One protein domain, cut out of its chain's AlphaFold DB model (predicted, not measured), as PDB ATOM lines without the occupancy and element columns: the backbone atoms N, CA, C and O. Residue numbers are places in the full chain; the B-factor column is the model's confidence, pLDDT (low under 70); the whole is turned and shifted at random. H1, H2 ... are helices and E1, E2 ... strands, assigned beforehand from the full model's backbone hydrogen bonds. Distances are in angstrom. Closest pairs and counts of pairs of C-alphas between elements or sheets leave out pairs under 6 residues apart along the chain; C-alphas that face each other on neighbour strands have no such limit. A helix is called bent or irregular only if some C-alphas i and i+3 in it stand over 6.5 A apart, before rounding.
ATOM      1  N   LYS A   3      13.454 153.379  64.958       94.62
ATOM      2  CA  LYS A   3      13.140 153.546  66.390       94.62
ATOM      3  C   LYS A   3      13.880 154.705  67.034       94.62
ATOM      4  O   LYS A   3      14.980 155.056  66.618       94.62
ATOM      5  N   VAL A   4      13.278 155.283  68.072       97.88
ATOM      6  CA  VAL A   4      13.952 156.284  68.904       97.88
ATOM      7  C   VAL A   4      15.019 155.626  69.782       97.88
ATOM      8  O   VAL A   4      14.793 154.572  70.367       97.88
ATOM      9  N   LEU A   5      16.165 156.281  69.883       97.38
ATOM     10  CA  LEU A   5      17.236 156.026  70.829       97.38
ATOM     11  C   LEU A   5      17.355 157.260  71.728       97.38
ATOM     12  O   LEU A   5      17.578 158.366  71.232       97.38
ATOM     13  N   ILE A   6      17.187 157.080  73.036       97.12
ATOM     14  CA  ILE A   6      17.307 158.152  74.030       97.12
ATOM     15  C   ILE A   6      18.647 157.988  74.755       97.12
ATOM     16  O   ILE A   6      18.911 156.937  75.328       97.12
ATOM     17  N   ASP A   7      19.484 159.025  74.731       96.88
ATOM     18  CA  ASP A   7      20.809 159.079  75.375       96.88
ATOM     19  C   ASP A   7      20.837 160.132  76.496       96.88
ATOM     20  O   ASP A   7      21.763 160.935  76.622       96.88
ATOM     21  N   CYS A   8      19.774 160.186  77.301       96.31
ATOM     22  CA  CYS A   8      19.761 161.004  78.510       96.31
ATOM     23  C   CYS A   8      20.712 160.380  79.548       96.31
ATOM     24  O   CYS A   8      20.514 159.243  79.965       96.31
ATOM     25  N   ARG A   9      21.733 161.130  79.981       91.94
ATOM     26  CA  ARG A   9      22.785 160.646  80.903       91.94
ATOM     27  C   ARG A   9      22.646 161.143  82.344       91.94
ATOM     28  O   ARG A   9      23.461 160.789  83.193       91.94
ATOM     29  N   GLN A  10      21.672 162.008  82.611       92.06
ATOM     30  CA  GLN A  10      21.504 162.685  83.895       92.06
ATOM     31  C   GLN A  10      20.030 162.717  84.297       92.06
ATOM     32  O   GLN A  10      19.160 162.930  83.452       92.06
ATOM     33  N   GLU A  11      19.770 162.564  85.593       94.50
ATOM     34  CA  GLU A  11      18.439 162.695  86.192       94.50
ATOM     35  C   GLU A  11      18.097 164.177  86.400       94.50
ATOM     36  O   GLU A  11      18.299 164.750  87.471       94.50
ATOM     37  N   ILE A  12      17.630 164.827  85.335       94.50
ATOM     38  CA  ILE A  12      17.212 166.234  85.340       94.50
ATOM     39  C   ILE A  12      15.689 166.338  85.197       94.50
ATOM     40  O   ILE A  12      15.094 165.469  84.566       94.50
ATOM     41  N   PRO A  13      15.037 167.388  85.735       96.31
ATOM     42  CA  PRO A  13      13.588 167.543  85.638       96.31
ATOM     43  C   PRO A  13      13.154 167.910  84.203       96.31
ATOM     44  O   PRO A  13      13.055 169.091  83.870       96.31
ATOM     45  N   CYS A  14      12.948 166.912  83.338       96.75
ATOM     46  CA  CYS A  14      12.742 167.082  81.896       96.75
ATOM     47  C   CYS A  14      11.863 165.965  81.307       96.75
ATOM     48  O   CYS A  14      12.246 164.802  81.312       96.75
ATOM     49  N   ASP A  15      10.722 166.325  80.719       97.31
ATOM     50  CA  ASP A  15       9.736 165.430  80.101       97.31
ATOM     51  C   ASP A  15       9.182 165.828  78.693       97.31
ATOM     52  O   ASP A  15       8.242 165.167  78.231       97.31
ATOM     53  N   PRO A  16       9.722 166.805  77.917       97.12
ATOM     54  CA  PRO A  16       9.191 167.134  76.582       97.12
ATOM     55  C   PRO A  16       9.093 165.957  75.598       97.12
ATOM     56  O   PRO A  16       8.222 165.935  74.722       97.12
ATOM     57  N   CYS A  17       9.971 164.956  75.718       97.38
ATOM     58  CA  CYS A  17       9.949 163.765  74.864       97.38
ATOM     59  C   CYS A  17       8.683 162.910  75.072       97.38
ATOM     60  O   CYS A  17       8.136 162.392  74.099       97.38
ATOM     61  N   GLN A  18       8.164 162.835  76.303       97.88
ATOM     62  CA  GLN A  18       6.910 162.149  76.615       97.88
ATOM     63  C   GLN A  18       5.723 162.865  75.966       97.88
ATOM     64  O   GLN A  18       4.936 162.244  75.257       97.88
ATOM     65  N   PHE A  19       5.622 164.187  76.133       97.31
ATOM     66  CA  PHE A  19       4.492 164.960  75.602       97.31
ATOM     67  C   PHE A  19       4.509 165.128  74.079       97.31
ATOM     68  O   PHE A  19       3.455 165.254  73.454       97.31
ATOM     69  N   SER A  20       5.689 165.121  73.455       97.25
ATOM     70  CA  SER A  20       5.807 165.157  71.990       97.25
ATOM     71  C   SER A  20       5.436 163.824  71.327       97.25
ATOM     72  O   SER A  20       5.055 163.805  70.150       97.25
ATOM     73  N   CYS A  21       5.496 162.708  72.062       98.00
ATOM     74  CA  CYS A  21       5.166 161.389  71.542       98.00
ATOM     75  C   CYS A  21       3.649 161.144  71.522       98.00
ATOM     76  O   CYS A  21       3.048 160.674  72.483       98.00
ATOM     77  N   ARG A  22       3.020 161.377  70.364       96.44
ATOM     78  CA  ARG A  22       1.570 161.163  70.160       96.44
ATOM     79  C   ARG A  22       1.116 159.703  70.271       96.44
ATOM     80  O   ARG A  22      -0.079 159.453  70.363       96.44
ATOM     81  N   TYR A  23       2.060 158.766  70.223       97.44
ATOM     82  CA  TYR A  23       1.805 157.326  70.303       97.44
ATOM     83  C   TYR A  23       1.968 156.774  71.720       97.44
ATOM     84  O   TYR A  23       1.751 155.587  71.927       97.44
ATOM     85  N   GLY A  24       2.375 157.604  72.691       97.31
ATOM     86  CA  GLY A  24       2.617 157.147  74.062       97.31
ATOM     87  C   GLY A  24       3.805 156.190  74.195       97.31
ATOM     88  O   GLY A  24       3.907 155.485  75.188       97.31
ATOM     89  N   ALA A  25       4.708 156.161  73.210       98.19
ATOM     90  CA  ALA A  25       5.860 155.262  73.199       98.19
ATOM     91  C   ALA A  25       6.992 155.686  74.150       98.19
ATOM     92  O   ALA A  25       7.962 154.955  74.276       98.19
ATOM     93  N   ILE A  26       6.925 156.879  74.749       98.25
ATOM     94  CA  ILE A  26       7.947 157.397  75.668       98.25
ATOM     95  C   ILE A  26       7.260 157.747  76.983       98.25
ATOM     96  O   ILE A  26       6.321 158.544  76.975       98.25
ATOM     97  N   THR A  27       7.737 157.183  78.089       97.81
ATOM     98  CA  THR A  27       7.173 157.379  79.433       97.81
ATOM     99  C   THR A  27       8.265 157.647  80.460       97.81
ATOM    100  O   THR A  27       9.362 157.098  80.363       97.81
ATOM    101  N   LEU A  28       7.966 158.469  81.464       96.94
ATOM    102  CA  LEU A  28       8.831 158.722  82.614       96.94
ATOM    103  C   LEU A  28       8.110 158.315  83.906       96.94
ATOM    104  O   LEU A  28       6.968 158.714  84.126       96.94
ATOM    105  N   ASP A  29       8.791 157.579  84.789       95.44
ATOM    106  CA  ASP A  29       8.242 157.196  86.104       95.44
ATOM    107  C   ASP A  29       8.140 158.389  87.072       95.44
ATOM    108  O   ASP A  29       7.296 158.427  87.967       95.44
ATOM    109  N   SER A  30       9.016 159.377  86.902       96.69
ATOM    110  CA  SER A  30       9.006 160.649  87.622       96.69
ATOM    111  C   SER A  30       9.624 161.738  86.748       96.69
ATOM    112  O   SER A  30      10.309 161.435  85.774       96.69
ATOM    113  N   LEU A  31       9.426 163.013  87.098       95.44
ATOM    114  CA  LEU A  31       9.942 164.137  86.305       95.44
ATOM    115  C   LEU A  31      11.473 164.102  86.112       95.44
ATOM    116  O   LEU A  31      11.971 164.651  85.135       95.44
ATOM    117  N   THR A  32      12.219 163.480  87.030       96.12
ATOM    118  CA  THR A  32      13.686 163.360  86.956       96.12
ATOM    119  C   THR A  32      14.162 162.015  86.413       96.12
ATOM    120  O   THR A  32      15.365 161.828  86.245       96.12
ATOM    121  N   ALA A  33      13.258 161.063  86.167       96.12
ATOM    122  CA  ALA A  33      13.622 159.739  85.684       96.12
ATOM    123  C   ALA A  33      14.124 159.791  84.234       96.12
ATOM    124  O   ALA A  33      13.653 160.581  83.416       96.12
ATOM    125  N   ILE A  34      15.043 158.888  83.892       96.19
ATOM    126  CA  ILE A  34      15.431 158.676  82.495       96.19
ATOM    127  C   ILE A  34      14.240 158.067  81.731       96.19
ATOM    128  O   ILE A  34      13.678 157.070  82.200       96.19
ATOM    129  N   PRO A  35      13.853 158.619  80.563       97.00
ATOM    130  CA  PRO A  35      12.701 158.126  79.817       97.00
ATOM    131  C   PRO A  35      12.856 156.668  79.374       97.00
ATOM    132  O   PRO A  35      13.906 156.264  78.877       97.00
ATOM    133  N   GLN A  36      11.774 155.905  79.503       96.81
ATOM    134  CA  GLN A  36      11.632 154.552  78.974       96.81
ATOM    135  C   GLN A  36      10.932 154.601  77.615       96.81
ATOM    136  O   GLN A  36      10.049 155.434  77.397       96.81
ATOM    137  N   VAL A  37      11.318 153.705  76.705       97.44
ATOM    138  CA  VAL A  37      10.750 153.621  75.354       97.44
ATOM    139  C   VAL A  37      10.059 152.276  75.163       97.44
ATOM    140  O   VAL A  37      10.701 151.233  75.241       97.44
ATOM    141  N   ASP A  38       8.768 152.303  74.841       97.31
ATOM    142  CA  ASP A  38       8.061 151.139  74.312       97.31
ATOM    143  C   ASP A  38       8.302 151.042  72.801       97.31
ATOM    144  O   ASP A  38       7.718 151.761  71.979       97.31
ATOM    145  N   GLU A  39       9.194 150.131  72.426       94.81
ATOM    146  CA  GLU A  39       9.573 149.910  71.035       94.81
ATOM    147  C   GLU A  39       8.428 149.395  70.152       94.81
ATOM    148  O   GLU A  39       8.519 149.527  68.932       94.81
ATOM    149  N   SER A  40       7.371 148.816  70.731       95.94
ATOM    150  CA  SER A  40       6.215 148.317  69.976       95.94
ATOM    151  C   SER A  40       5.277 149.440  69.519       95.94
ATOM    152  O   SER A  40       4.564 149.286  68.527       95.94
ATOM    153  N   LEU A  41       5.309 150.584  70.210       97.00
ATOM    154  CA  LEU A  41       4.512 151.774  69.901       97.00
ATOM    155  C   LEU A  41       5.302 152.821  69.102       97.00
ATOM    156  O   LEU A  41       4.717 153.697  68.458       97.00
ATOM    157  N   CYS A  42       6.634 152.775  69.159       97.75
ATOM    158  CA  CYS A  42       7.484 153.738  68.472       97.75
ATOM    159  C   CYS A  42       7.455 153.531  66.951       97.75
ATOM    160  O   CYS A  42       7.916 152.515  66.442       97.75
ATOM    161  N   ILE A  43       7.000 154.546  66.215       96.44
ATOM    162  CA  ILE A  43       6.990 154.535  64.742       96.44
ATOM    163  C   ILE A  43       8.161 155.305  64.105       96.44
ATOM    164  O   ILE A  43       8.169 155.534  62.897       96.44
ATOM    165  N   GLY A  44       9.102 155.813  64.910       96.94
ATOM    166  CA  GLY A  44      10.280 156.512  64.389       96.94
ATOM    167  C   GLY A  44      10.004 157.863  63.705       96.94
ATOM    168  O   GLY A  44      10.688 158.218  62.747       96.94
ATOM    169  N   CYS A  45       9.008 158.630  64.167       96.56
ATOM    170  CA  CYS A  45       8.582 159.890  63.529       96.56
ATOM    171  C   CYS A  45       9.483 161.113  63.794       96.56
ATOM    172  O   CYS A  45       9.259 162.169  63.204       96.56
ATOM    173  N   SER A  46      10.459 160.994  64.698       97.56
ATOM    174  CA  SER A  46      11.458 162.026  65.030       97.56
ATOM    175  C   SER A  46      10.930 163.325  65.656       97.56
ATOM    176  O   SER A  46      11.679 164.285  65.801       97.56
ATOM    177  N   LEU A  47       9.673 163.366  66.111       97.69
ATOM    178  CA  LEU A  47       9.150 164.527  66.851       97.69
ATOM    179  C   LEU A  47       9.856 164.729  68.199       97.69
ATOM    180  O   LEU A  47      10.106 165.863  68.594       97.69
ATOM    181  N   CYS A  48      10.220 163.640  68.880       98.06
ATOM    182  CA  CYS A  48      10.999 163.697  70.117       98.06
ATOM    183  C   CYS A  48      12.415 164.252  69.896       98.06
ATOM    184  O   CYS A  48      12.936 164.912  70.787       98.06
ATOM    185  N   VAL A  49      13.007 164.040  68.713       98.38
ATOM    186  CA  VAL A  49      14.317 164.601  68.331       98.38
ATOM    187  C   VAL A  49      14.245 166.125  68.323       98.38
ATOM    188  O   VAL A  49      15.051 166.777  68.974       98.38
ATOM    189  N   ALA A  50      13.226 166.685  67.665       98.06
ATOM    190  CA  ALA A  50      13.007 168.130  67.614       98.06
ATOM    191  C   ALA A  50      12.592 168.739  68.965       98.06
ATOM    192  O   ALA A  50      12.864 169.904  69.225       98.06
ATOM    193  N   ALA A  51      11.895 167.981  69.813       97.62
ATOM    194  CA  ALA A  51      11.381 168.479  71.087       97.62
ATOM    195  C   ALA A  51      12.391 168.398  72.243       97.62
ATOM    196  O   ALA A  51      12.116 168.933  73.315       97.62
ATOM    197  N   CYS A  52      13.508 167.682  72.079       97.06
ATOM    198  CA  CYS A  52      14.434 167.397  73.170       97.06
ATOM    199  C   CYS A  52      15.353 168.598  73.460       97.06
ATOM    200  O   CYS A  52      16.276 168.842  72.683       97.06
ATOM    201  N   PRO A  53      15.207 169.290  74.608       95.25
ATOM    202  CA  PRO A  53      16.073 170.425  74.940       95.25
ATOM    203  C   PRO A  53      17.521 170.001  75.226       95.25
ATOM    204  O   PRO A  53      18.440 170.799  75.097       95.25
ATOM    205  N   GLY A  54      17.729 168.742  75.624       95.25
ATOM    206  CA  GLY A  54      19.054 168.175  75.868       95.25
ATOM    207  C   GLY A  54      19.725 167.592  74.624       95.25
ATOM    208  O   GLY A  54      20.787 166.999  74.766       95.25
ATOM    209  N   GLN A  55      19.099 167.688  73.441       96.50
ATOM    210  CA  GLN A  55      19.603 167.113  72.184       96.50
ATOM    211  C   GLN A  55      19.993 165.622  72.295       96.50
ATOM    212  O   GLN A  55      20.914 165.146  71.642       96.50
ATOM    213  N   ALA A  56      19.268 164.878  73.134       97.56
ATOM    214  CA  ALA A  56      19.572 163.497  73.514       97.56
ATOM    215  C   ALA A  56      18.609 162.461  72.905       97.56
ATOM    216  O   ALA A  56      18.689 161.275  73.219       97.56
ATOM    217  N   CYS A  57      17.664 162.894  72.069       98.19
ATOM    218  CA  CYS A  57      16.776 162.002  71.328       98.19
ATOM    219  C   CYS A  57      17.291 161.846  69.902       98.19
ATOM    220  O   CYS A  57      17.511 162.834  69.208       98.19
ATOM    221  N   PHE A  58      17.395 160.604  69.449       98.56
ATOM    222  CA  PHE A  58      17.826 160.237  68.105       98.56
ATOM    223  C   PHE A  58      16.841 159.235  67.528       98.56
ATOM    224  O   PHE A  58      16.177 158.531  68.282       98.56
ATOM    225  N   VAL A  59      16.730 159.131  66.209       98.50
ATOM    226  CA  VAL A  59      15.973 158.033  65.592       98.50
ATOM    227  C   VAL A  59      16.885 157.254  64.669       98.50
ATOM    228  O   VAL A  59      17.405 157.814  63.713       98.50
ATOM    229  N   VAL A  60      17.065 155.970  64.955       98.31
ATOM    230  CA  VAL A  60      17.919 155.058  64.194       98.31
ATOM    231  C   VAL A  60      17.045 154.163  63.326       98.31
ATOM    232  O   VAL A  60      16.051 153.611  63.793       98.31
ATOM    233  N   ASP A  61      17.423 154.017  62.063       97.69
ATOM    234  CA  ASP A  61      16.852 153.061  61.123       97.69
ATOM    235  C   ASP A  61      17.955 152.159  60.572       97.69
ATOM    236  O   ASP A  61      18.720 152.543  59.684       97.69
ATOM    237  N   ASP A  62      18.040 150.963  61.139       94.19
ATOM    238  CA  ASP A  62      18.994 149.907  60.805       94.19
ATOM    239  C   ASP A  62      18.632 149.125  59.530       94.19
ATOM    240  O   ASP A  62      19.463 148.377  59.008       94.19
ATOM    241  N   GLU A  63      17.421 149.318  59.001       94.38
ATOM    242  CA  GLU A  63      16.928 148.696  57.764       94.38
ATOM    243  C   GLU A  63      17.057 149.615  56.546       94.38
ATOM    244  O   GLU A  63      16.649 149.238  55.451       94.38
ATOM    245  N   TYR A  64      17.655 150.799  56.709       95.12
ATOM    246  CA  TYR A  64      17.836 151.753  55.616       95.12
ATOM    247  C   TYR A  64      18.516 151.129  54.379       95.12
ATOM    248  O   TYR A  64      18.086 151.364  53.250       95.12
ATOM    249  N   SER A  65      19.563 150.323  54.576       95.38
ATOM    250  CA  SER A  65      20.145 149.464  53.538       95.38
ATOM    251  C   SER A  65      20.871 148.267  54.156       95.38
ATOM    252  O   SER A  65      20.884 148.107  55.376       95.38
ATOM    253  N   ASP A  66      21.506 147.412  53.349       94.56
ATOM    254  CA  ASP A  66      22.272 146.268  53.863       94.56
ATOM    255  C   ASP A  66      23.490 146.702  54.696       94.56
ATOM    256  O   ASP A  66      23.776 146.108  55.737       94.56
ATOM    257  N   THR A  67      24.177 147.775  54.286       96.62
ATOM    258  CA  THR A  67      25.457 148.217  54.874       96.62
ATOM    259  C   THR A  67      25.367 149.515  55.674       96.62
ATOM    260  O   THR A  67      26.232 149.778  56.516       96.62
ATOM    261  N   LEU A  68      24.349 150.339  55.423       97.69
ATOM    262  CA  LEU A  68      24.158 151.639  56.064       97.69
ATOM    263  C   LEU A  68      22.901 151.634  56.936       97.69
ATOM    264  O   LEU A  68      21.940 150.914  56.676       97.69
ATOM    265  N   ALA A  69      22.921 152.476  57.959       98.12
ATOM    266  CA  ALA A  69      21.757 152.876  58.733       98.12
ATOM    267  C   ALA A  69      21.522 154.375  58.529       98.12
ATOM    268  O   ALA A  69      22.467 155.111  58.233       98.12
ATOM    269  N   SER A  70      20.290 154.839  58.731       98.44
ATOM    270  CA  SER A  70      20.024 156.276  58.859       98.44
ATOM    271  C   SER A  70      19.850 156.667  60.321       98.44
ATOM    272  O   SER A  70      19.307 155.898  61.114       98.44
ATOM    273  N   VAL A  71      20.318 157.857  60.681       98.62
ATOM    274  CA  VAL A  71      20.173 158.426  62.020       98.62
ATOM    275  C   VAL A  71      19.611 159.837  61.894       98.62
ATOM    276  O   VAL A  71      20.179 160.660  61.181       98.62
ATOM    277  N   ASP A  72      18.510 160.120  62.583       98.69
ATOM    278  CA  ASP A  72      18.024 161.485  62.772       98.69
ATOM    279  C   ASP A  72      18.636 162.084  64.026       98.69
ATOM    280  O   ASP A  72      18.515 161.519  65.116       98.69
ATOM    281  N   LEU A  73      19.254 163.246  63.852       98.25
ATOM    282  CA  LEU A  73      19.961 163.986  64.883       98.25
ATOM    283  C   LEU A  73      19.351 165.391  65.013       98.25
ATOM    284  O   LEU A  73      18.966 165.976  63.991       98.25
ATOM    285  N   PRO A  74      19.277 165.955  66.228       98.19
ATOM    286  CA  PRO A  74      18.997 167.371  66.407       98.19
ATOM    287  C   PRO A  74      20.207 168.201  65.946       98.19
ATOM    288  O   PRO A  74      21.356 167.767  66.052       98.19
ATOM    289  N   TYR A  75      19.959 169.391  65.406       97.62
ATOM    290  CA  TYR A  75      21.005 170.300  64.951       97.62
ATOM    291  C   TYR A  75      20.552 171.758  65.071       97.62
ATOM    292  O   TYR A  75      19.540 172.152  64.494       97.62
ATOM    293  N   GLU A  76      21.323 172.565  65.799       96.56
ATOM    294  CA  GLU A  76      20.973 173.954  66.151       96.56
ATOM    295  C   GLU A  76      22.028 174.979  65.694       96.56
ATOM    296  O   GLU A  76      22.082 176.103  66.189       96.56
ATOM    297  N   TYR A  77      22.884 174.609  64.737       94.19
ATOM    298  CA  TYR A  77      23.923 175.490  64.194       94.19
ATOM    299  C   TYR A  77      23.584 175.986  62.782       94.19
ATOM    300  O   TYR A  77      22.765 175.408  62.071       94.19
ATOM    301  N   LEU A  78      24.259 177.057  62.352       93.44
ATOM    302  CA  LEU A  78      24.210 177.567  60.980       93.44
ATOM    303  C   LEU A  78      25.614 177.554  60.349       93.44
ATOM    304  O   LEU A  78      26.597 177.782  61.057       93.44
ATOM    305  N   PRO A  79      25.734 177.355  59.021       93.94
ATOM    306  CA  PRO A  79      24.658 177.005  58.092       93.94
ATOM    307  C   PRO A  79      24.154 175.569  58.304       93.94
ATOM    308  O   PRO A  79      24.864 174.722  58.854       93.94
ATOM    309  N   TYR A  80      22.927 175.299  57.854       95.38
ATOM    310  CA  TYR A  80      22.435 173.927  57.747       95.38
ATOM    311  C   TYR A  80      23.192 173.175  56.643       95.38
ATOM    312  O   TYR A  80      23.570 173.800  55.646       95.38
ATOM    313  N   PRO A  81      23.396 171.855  56.788       96.12
ATOM    314  CA  PRO A  81      23.884 171.035  55.687       96.12
ATOM    315  C   PRO A  81      22.889 171.032  54.522       96.12
ATOM    316  O   PRO A  81      21.683 171.194  54.723       96.12
ATOM    317  N   ALA A  82      23.381 170.788  53.310       96.75
ATOM    318  CA  ALA A  82      22.523 170.494  52.165       96.75
ATOM    319  C   ALA A  82      22.367 168.978  51.966       96.75
ATOM    320  O   ALA A  82      23.264 168.191  52.264       96.75
ATOM    321  N   VAL A  83      21.210 168.557  51.448       98.25
ATOM    322  CA  VAL A  83      20.973 167.153  51.080       98.25
ATOM    323  C   VAL A  83      21.977 166.727  50.004       98.25
ATOM    324  O   VAL A  83      22.197 167.456  49.039       98.25
ATOM    325  N   GLY A  84      22.581 165.552  50.180       97.50
ATOM    326  CA  GLY A  84      23.658 165.017  49.344       97.50
ATOM    327  C   GLY A  84      25.068 165.439  49.775       97.50
ATOM    328  O   GLY A  84      26.048 164.921  49.240       97.50
ATOM    329  N   GLU A  85      25.216 166.350  50.744       97.19
ATOM    330  CA  GLU A  85      26.534 166.661  51.302       97.19
ATOM    331  C   GLU A  85      27.067 165.525  52.180       97.19
ATOM    332  O   GLU A  85      26.322 164.730  52.749       97.19
ATOM    333  N   SER A  86      28.391 165.475  52.325       97.25
ATOM    334  CA  SER A  86      29.081 164.535  53.208       97.25
ATOM    335  C   SER A  86      29.737 165.275  54.365       97.25
ATOM    336  O   SER A  86      30.637 166.089  54.153       97.25
ATOM    337  N   TRP A  87      29.305 164.990  55.588       97.56
ATOM    338  CA  TRP A  87      29.797 165.621  56.815       97.56
ATOM    339  C   TRP A  87      30.441 164.576  57.734       97.56
ATOM    340  O   TRP A  87      30.297 163.373  57.522       97.56
ATOM    341  N   LEU A  88      31.198 165.013  58.739       98.00
ATOM    342  CA  LEU A  88      31.773 164.106  59.735       98.00
ATOM    343  C   LEU A  88      30.717 163.797  60.798       98.00
ATOM    344  O   LEU A  88      30.161 164.715  61.397       98.00
ATOM    345  N   ALA A  89      30.464 162.518  61.050       98.25
ATOM    346  CA  ALA A  89      29.608 162.059  62.134       98.25
ATOM    347  C   ALA A  89      30.457 161.802  63.386       98.25
ATOM    348  O   ALA A  89      31.487 161.120  63.313       98.25
ATOM    349  N   VAL A  90      30.037 162.358  64.524       98.38
ATOM    350  CA  VAL A  90      30.792 162.322  65.787       98.38
ATOM    351  C   VAL A  90      29.997 161.673  66.920       98.38
ATOM    352  O   VAL A  90      28.766 161.615  66.857       98.38
ATOM    353  N   ASN A  91      30.689 161.179  67.948       97.81
ATOM    354  CA  ASN A  91      30.077 160.737  69.208       97.81
ATOM    355  C   ASN A  91      29.846 161.920  70.177       97.81
ATOM    356  O   ASN A  91      30.081 163.077  69.827       97.81
ATOM    357  N   ASN A  92      29.396 161.630  71.405       95.38
ATOM    358  CA  ASN A  92      29.172 162.646  72.447       95.38
ATOM    359  C   ASN A  92      30.444 163.397  72.873       95.38
ATOM    360  O   ASN A  92      30.343 164.519  73.358       95.38
ATOM    361  N   ASP A  93      31.622 162.800  72.685       96.31
ATOM    362  CA  ASP A  93      32.913 163.407  73.024       96.31
ATOM    363  C   ASP A  93      33.489 164.231  71.852       96.31
ATOM    364  O   ASP A  93      34.557 164.833  71.957       96.31
ATOM    365  N   GLY A  94      32.777 164.291  70.718       95.88
ATOM    366  CA  GLY A  94      33.201 165.006  69.513       95.88
ATOM    367  C   GLY A  94      34.242 164.259  68.671       95.88
ATOM    368  O   GLY A  94      34.792 164.825  67.717       95.88
ATOM    369  N   GLU A  95      34.509 162.992  68.990       98.00
ATOM    370  CA  GLU A  95      35.413 162.132  68.232       98.00
ATOM    371  C   GLU A  95      34.766 161.722  66.909       98.00
ATOM    372  O   GLU A  95      33.586 161.367  66.852       98.00
ATOM    373  N   VAL A  96      35.543 161.758  65.826       98.25
ATOM    374  CA  VAL A  96      35.055 161.398  64.489       98.25
ATOM    375  C   VAL A  96      34.948 159.887  64.369       98.25
ATOM    376  O   VAL A  96      35.948 159.185  64.481       98.25
ATOM    377  N   LEU A  97      33.743 159.406  64.069       98.12
ATOM    378  CA  LEU A  97      33.475 157.987  63.846       98.12
ATOM    379  C   LEU A  97      33.557 157.630  62.361       98.12
ATOM    380  O   LEU A  97      34.185 156.646  61.980       98.12
ATOM    381  N   CYS A  98      32.912 158.431  61.512       97.88
ATOM    382  CA  CYS A  98      32.853 158.201  60.073       97.88
ATOM    383  C   CYS A  98      32.460 159.467  59.303       97.88
ATOM    384  O   CYS A  98      32.064 160.478  59.881       97.88
ATOM    385  N   THR A  99      32.520 159.387  57.976       97.94
ATOM    386  CA  THR A  99      31.820 160.327  57.090       97.94
ATOM    387  C   THR A  99      30.382 159.847  56.914       97.94
ATOM    388  O   THR A  99      30.170 158.663  56.655       97.94
ATOM    389  N   GLY A 100      29.410 160.745  57.064       97.50
ATOM    390  CA  GLY A 100      27.995 160.477  56.835       97.50
ATOM    391  C   GLY A 100      27.420 161.339  55.714       97.50
ATOM    392  O   GLY A 100      27.828 162.488  55.540       97.50
ATOM    393  N   GLU A 101      26.478 160.781  54.958       98.25
ATOM    394  CA  GLU A 101      25.774 161.471  53.871       98.25
ATOM    395  C   GLU A 101      24.462 162.073  54.378       98.25
ATOM    396  O   GLU A 101      23.669 161.399  55.034       98.25
ATOM    397  N   ILE A 102      24.214 163.344  54.072       98.50
ATOM    398  CA  ILE A 102      23.010 164.054  54.496       98.50
ATOM    399  C   ILE A 102      21.846 163.654  53.591       98.50
ATOM    400  O   ILE A 102      21.772 164.057  52.433       98.50
ATOM    401  N   LEU A 103      20.903 162.890  54.135       98.38
ATOM    402  CA  LEU A 103      19.740 162.403  53.394       98.38
ATOM    403  C   LEU A 103      18.576 163.391  53.421       98.38
ATOM    404  O   LEU A 103      17.803 163.481  52.469       98.38
ATOM    405  N   ARG A 104      18.397 164.098  54.541       98.31
ATOM    406  CA  ARG A 104      17.226 164.951  54.761       98.31
ATOM    407  C   ARG A 104      17.500 166.008  55.820       98.31
ATOM    408  O   ARG A 104      18.187 165.746  56.801       98.31
ATOM    409  N   VAL A 105      16.902 167.179  55.633       98.31
ATOM    410  CA  VAL A 105      17.018 168.330  56.532       98.31
ATOM    411  C   VAL A 105      15.619 168.900  56.752       98.31
ATOM    412  O   VAL A 105      14.970 169.329  55.800       98.31
ATOM    413  N   ILE A 106      15.119 168.855  57.989       98.06
ATOM    414  CA  ILE A 106      13.773 169.320  58.362       98.06
ATOM    415  C   ILE A 106      13.898 170.402  59.430       98.06
ATOM    416  O   ILE A 106      14.425 170.138  60.502       98.06
ATOM    417  N   HIS A 107      13.376 171.601  59.169       96.94
ATOM    418  CA  HIS A 107      13.443 172.727  60.114       96.94
ATOM    419  C   HIS A 107      12.202 173.652  60.049       96.94
ATOM    420  O   HIS A 107      12.321 174.864  59.845       96.94
ATOM    421  N   PRO A 108      10.970 173.120  60.171       97.25
ATOM    422  CA  PRO A 108       9.780 173.958  60.203       97.25
ATOM    423  C   PRO A 108       9.807 174.891  61.432       97.25
ATOM    424  O   PRO A 108      10.337 174.506  62.474       97.25
ATOM    425  N   PRO A 109       9.163 176.072  61.377       95.50
ATOM    426  CA  PRO A 109       9.107 177.004  62.511       95.50
ATOM    427  C   PRO A 109       8.581 176.385  63.817       95.50
ATOM    428  O   PRO A 109       8.958 176.808  64.906       95.50
ATOM    429  N   SER A 110       7.740 175.351  63.716       95.00
ATOM    430  CA  SER A 110       7.201 174.601  64.856       95.00
ATOM    431  C   SER A 110       8.250 173.835  65.669       95.00
ATOM    432  O   SER A 110       7.926 173.360  66.751       95.00
ATOM    433  N   PHE A 111       9.470 173.658  65.153       96.00
ATOM    434  CA  PHE A 111      10.562 172.970  65.854       96.00
ATOM    435  C   PHE A 111      11.457 173.935  66.646       96.00
ATOM    436  O   PHE A 111      12.549 173.563  67.042       96.00
ATOM    437  N   HIS A 112      11.013 175.177  66.875       92.19
ATOM    438  CA  HIS A 112      11.685 176.137  67.761       92.19
ATOM    439  C   HIS A 112      13.193 176.324  67.484       92.19
ATOM    440  O   HIS A 112      13.984 176.460  68.408       92.19
ATOM    441  N   ASN A 113      13.570 176.396  66.202       93.62
ATOM    442  CA  ASN A 113      14.950 176.509  65.697       93.62
ATOM    443  C   ASN A 113      15.824 175.246  65.808       93.62
ATOM    444  O   ASN A 113      16.984 175.292  65.406       93.62
ATOM    445  N   THR A 114      15.276 174.112  66.240       97.25
ATOM    446  CA  THR A 114      15.945 172.813  66.135       97.25
ATOM    447  C   THR A 114      15.673 172.207  64.758       97.25
ATOM    448  O   THR A 114      14.528 171.933  64.387       97.25
ATOM    449  N   ALA A 115      16.723 171.982  63.969       98.06
ATOM    450  CA  ALA A 115      16.630 171.182  62.756       98.06
ATOM    451  C   ALA A 115      16.764 169.692  63.099       98.06
ATOM    452  O   ALA A 115      17.521 169.310  63.986       98.06
ATOM    453  N   VAL A 116      16.057 168.840  62.364       98.50
ATOM    454  CA  VAL A 116      16.250 167.390  62.382       98.50
ATOM    455  C   VAL A 116      16.973 167.001  61.103       98.50
ATOM    456  O   VAL A 116      16.443 167.178  60.000       98.50
ATOM    457  N   ILE A 117      18.190 166.487  61.256       98.56
ATOM    458  CA  ILE A 117      19.055 166.081  60.150       98.56
ATOM    459  C   ILE A 117      19.090 164.561  60.095       98.56
ATOM    460  O   ILE A 117      19.510 163.923  61.055       98.56
ATOM    461  N   THR A 118      18.674 163.983  58.972       98.62
ATOM    462  CA  THR A 118      18.849 162.556  58.697       98.62
ATOM    463  C   THR A 118      20.194 162.348  58.013       98.62
ATOM    464  O   THR A 118      20.416 162.883  56.925       98.62
ATOM    465  N   VAL A 119      21.066 161.540  58.612       98.50
ATOM    466  CA  VAL A 119      22.374 161.172  58.061       98.50
ATOM    467  C   VAL A 119      22.471 159.661  57.841       98.50
ATOM    468  O   VAL A 119      22.081 158.882  58.707       98.50
ATOM    469  N   ALA A 120      22.988 159.231  56.690       98.62
ATOM    470  CA  ALA A 120      23.372 157.844  56.435       98.62
ATOM    471  C   ALA A 120      24.792 157.584  56.943       98.62
ATOM    472  O   ALA A 120      25.726 158.301  56.585       98.62
ATOM    473  N   VAL A 121      24.962 156.534  57.744       98.38
ATOM    474  CA  VAL A 121      26.248 156.120  58.326       98.38
ATOM    475  C   VAL A 121      26.403 154.594  58.275       98.38
ATOM    476  O   VAL A 121      25.401 153.879  58.211       98.38
ATOM    477  N   PRO A 122      27.633 154.046  58.322       98.31
ATOM    478  CA  PRO A 122      27.837 152.607  58.478       98.31
ATOM    479  C   PRO A 122      27.112 152.062  59.716       98.31
ATOM    480  O   PRO A 122      27.191 152.663  60.790       98.31
ATOM    481  N   LYS A 123      26.457 150.898  59.594       96.94
ATOM    482  CA  LYS A 123      25.624 150.313  60.670       96.94
ATOM    483  C   LYS A 123      26.327 150.210  62.023       96.94
ATOM    484  O   LYS A 123      25.714 150.474  63.051       96.94
ATOM    485  N   GLN A 124      27.623 149.896  62.021       97.19
ATOM    486  CA  GLN A 124      28.430 149.786  63.241       97.19
ATOM    487  C   GLN A 124      28.481 151.078  64.077       97.19
ATOM    488  O   GLN A 124      28.727 151.014  65.277       97.19
ATOM    489  N   TYR A 125      28.229 152.244  63.472       97.94
ATOM    490  CA  TYR A 125      28.246 153.539  64.155       97.94
ATOM    491  C   TYR A 125      26.849 154.091  64.460       97.94
ATOM    492  O   TYR A 125      26.742 155.057  65.212       97.94
ATOM    493  N   ALA A 126      25.778 153.480  63.943       97.25
ATOM    494  CA  ALA A 126      24.413 154.012  64.005       97.25
ATOM    495  C   ALA A 126      23.945 154.341  65.434       97.25
ATOM    496  O   ALA A 126      23.343 155.382  65.678       97.25
ATOM    497  N   TYR A 127      24.297 153.489  66.399       96.94
ATOM    498  CA  TYR A 127      23.940 153.662  67.809       96.94
ATOM    499  C   TYR A 127      24.930 154.525  68.603       96.94
ATOM    500  O   TYR A 127      24.671 154.807  69.770       96.94
ATOM    501  N   THR A 128      26.021 154.993  67.987       97.81
ATOM    502  CA  THR A 128      27.080 155.795  68.639       97.81
ATOM    503  C   THR A 128      27.156 157.231  68.111       97.81
ATOM    504  O   THR A 128      27.624 158.117  68.821       97.81
ATOM    505  N   VAL A 129      26.692 157.493  66.885       98.25
ATOM    506  CA  VAL A 129      26.645 158.848  66.312       98.25
ATOM    507  C   VAL A 129      25.661 159.721  67.089       98.25
ATOM    508  O   VAL A 129      24.525 159.318  67.346       98.25
ATOM    509  N   ARG A 130      26.112 160.916  67.474       97.75
ATOM    510  CA  ARG A 130      25.376 161.881  68.310       97.75
ATOM    511  C   ARG A 130      25.463 163.320  67.822       97.75
ATOM    512  O   ARG A 130      24.752 164.174  68.329       97.75
ATOM    513  N   GLY A 131      26.288 163.588  66.814       97.56
ATOM    514  CA  GLY A 131      26.399 164.916  66.231       97.56
ATOM    515  C   GLY A 131      27.022 164.908  64.844       97.56
ATOM    516  O   GLY A 131      27.493 163.878  64.348       97.56
ATOM    517  N   LEU A 132      27.036 166.090  64.234       97.50
ATOM    518  CA  LEU A 132      27.623 166.346  62.924       97.50
ATOM    519  C   LEU A 132      28.632 167.486  63.016       97.50
ATOM    520  O   LEU A 132      28.393 168.494  63.678       97.50
ATOM    521  N   ARG A 133      29.740 167.347  62.291       95.69
ATOM    522  CA  ARG A 133      30.749 168.388  62.112       95.69
ATOM    523  C   ARG A 133      30.989 168.618  60.626       95.69
ATOM    524  O   ARG A 133      31.208 167.673  59.866       95.69
ATOM    525  N   ARG A 134      30.961 169.885  60.214       92.06
ATOM    526  CA  ARG A 134      31.243 170.285  58.832       92.06
ATOM    527  C   ARG A 134      32.673 169.882  58.454       92.06
ATOM    528  O   ARG A 134      33.586 170.015  59.268       92.06
TER     529      ARG A 134
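AT A GLANCE: This is residues 3 to 134 of the 136 residues of the protein "4Fe-4S binding protein" of Fastidiosipila sp (UniProt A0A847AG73). One strongly twisted sheet of seven strands folds back on itself, with bent E5 as the hinge between E1, E2, E3, E6 and E4, E7. H2 packs on the sheet, and beyond it H1 and the loops of residues 21 to 46 make a loop-rich side. The printed part has 132 residues, mostly strand by class, though under half are in named elements: E1 H1 H2 E2 E3 E4 E5 E6 E7. The sheet's order is E1 E2 E3 E6 E5 E4 E7, antiparallel; the whole is compact, radius of gyration of the C-alphas 14.1 A, spanning 40 by 31 by 26 A.

IN THESE COORDINATES: Find C-alpha 3 at (13.140, 153.546, 66.390), where E1, residues 3 to 6, begins. H1 is 16 to 20, H2 47 to 51, E2 57 to 61, E3 68 to 75, 20.9 A, and E4 86 to 90. E5, 96 to 106, 23.5 A, bends by 75 degrees at 99; E6 is 115 to 122, 22.1 A. E7, 131 to 133, ends at C-alpha 133, (30.749, 168.388, 62.112).

HOW THE PARTS SIT: In this folded sheet, two leaves facing each other, look for N 5 and O 58, 2.8 A, between E1 and E2; in the hairpin E2 and E3, N 61 and O 70 are within hydrogen-bond range at 2.8 A. E3 and E6 have N 71 and O 119, 2.8 A. E4 E5 E6 is a meander, each strand the antiparallel neighbour of the one before: N 89 and O 98, 2.8 A; N 103 and O 118, 2.8 A. E3 E4 E5 E6 and E4 E5 E6 E7 are Greek keys, four strands in a row, three of them a meander and the first the antiparallel neighbour of the fourth; E4 and E7 have N 133 and O 88, 2.8 A. H2 is on the sheet over E3, height 6.7 A; H1 is not on it but touches H2, C-alphas 17 and 48 closest at 4.9 A. In both helices every O i to N i+4 pair is within hydrogen-bond range.

THE WHOLE: The C-alphas of Ser 30 and Gly 84 are farthest apart, 41.2 A. The printed part has no cut; H1 to H2 is a long link, and no printed residue is under pLDDT 70.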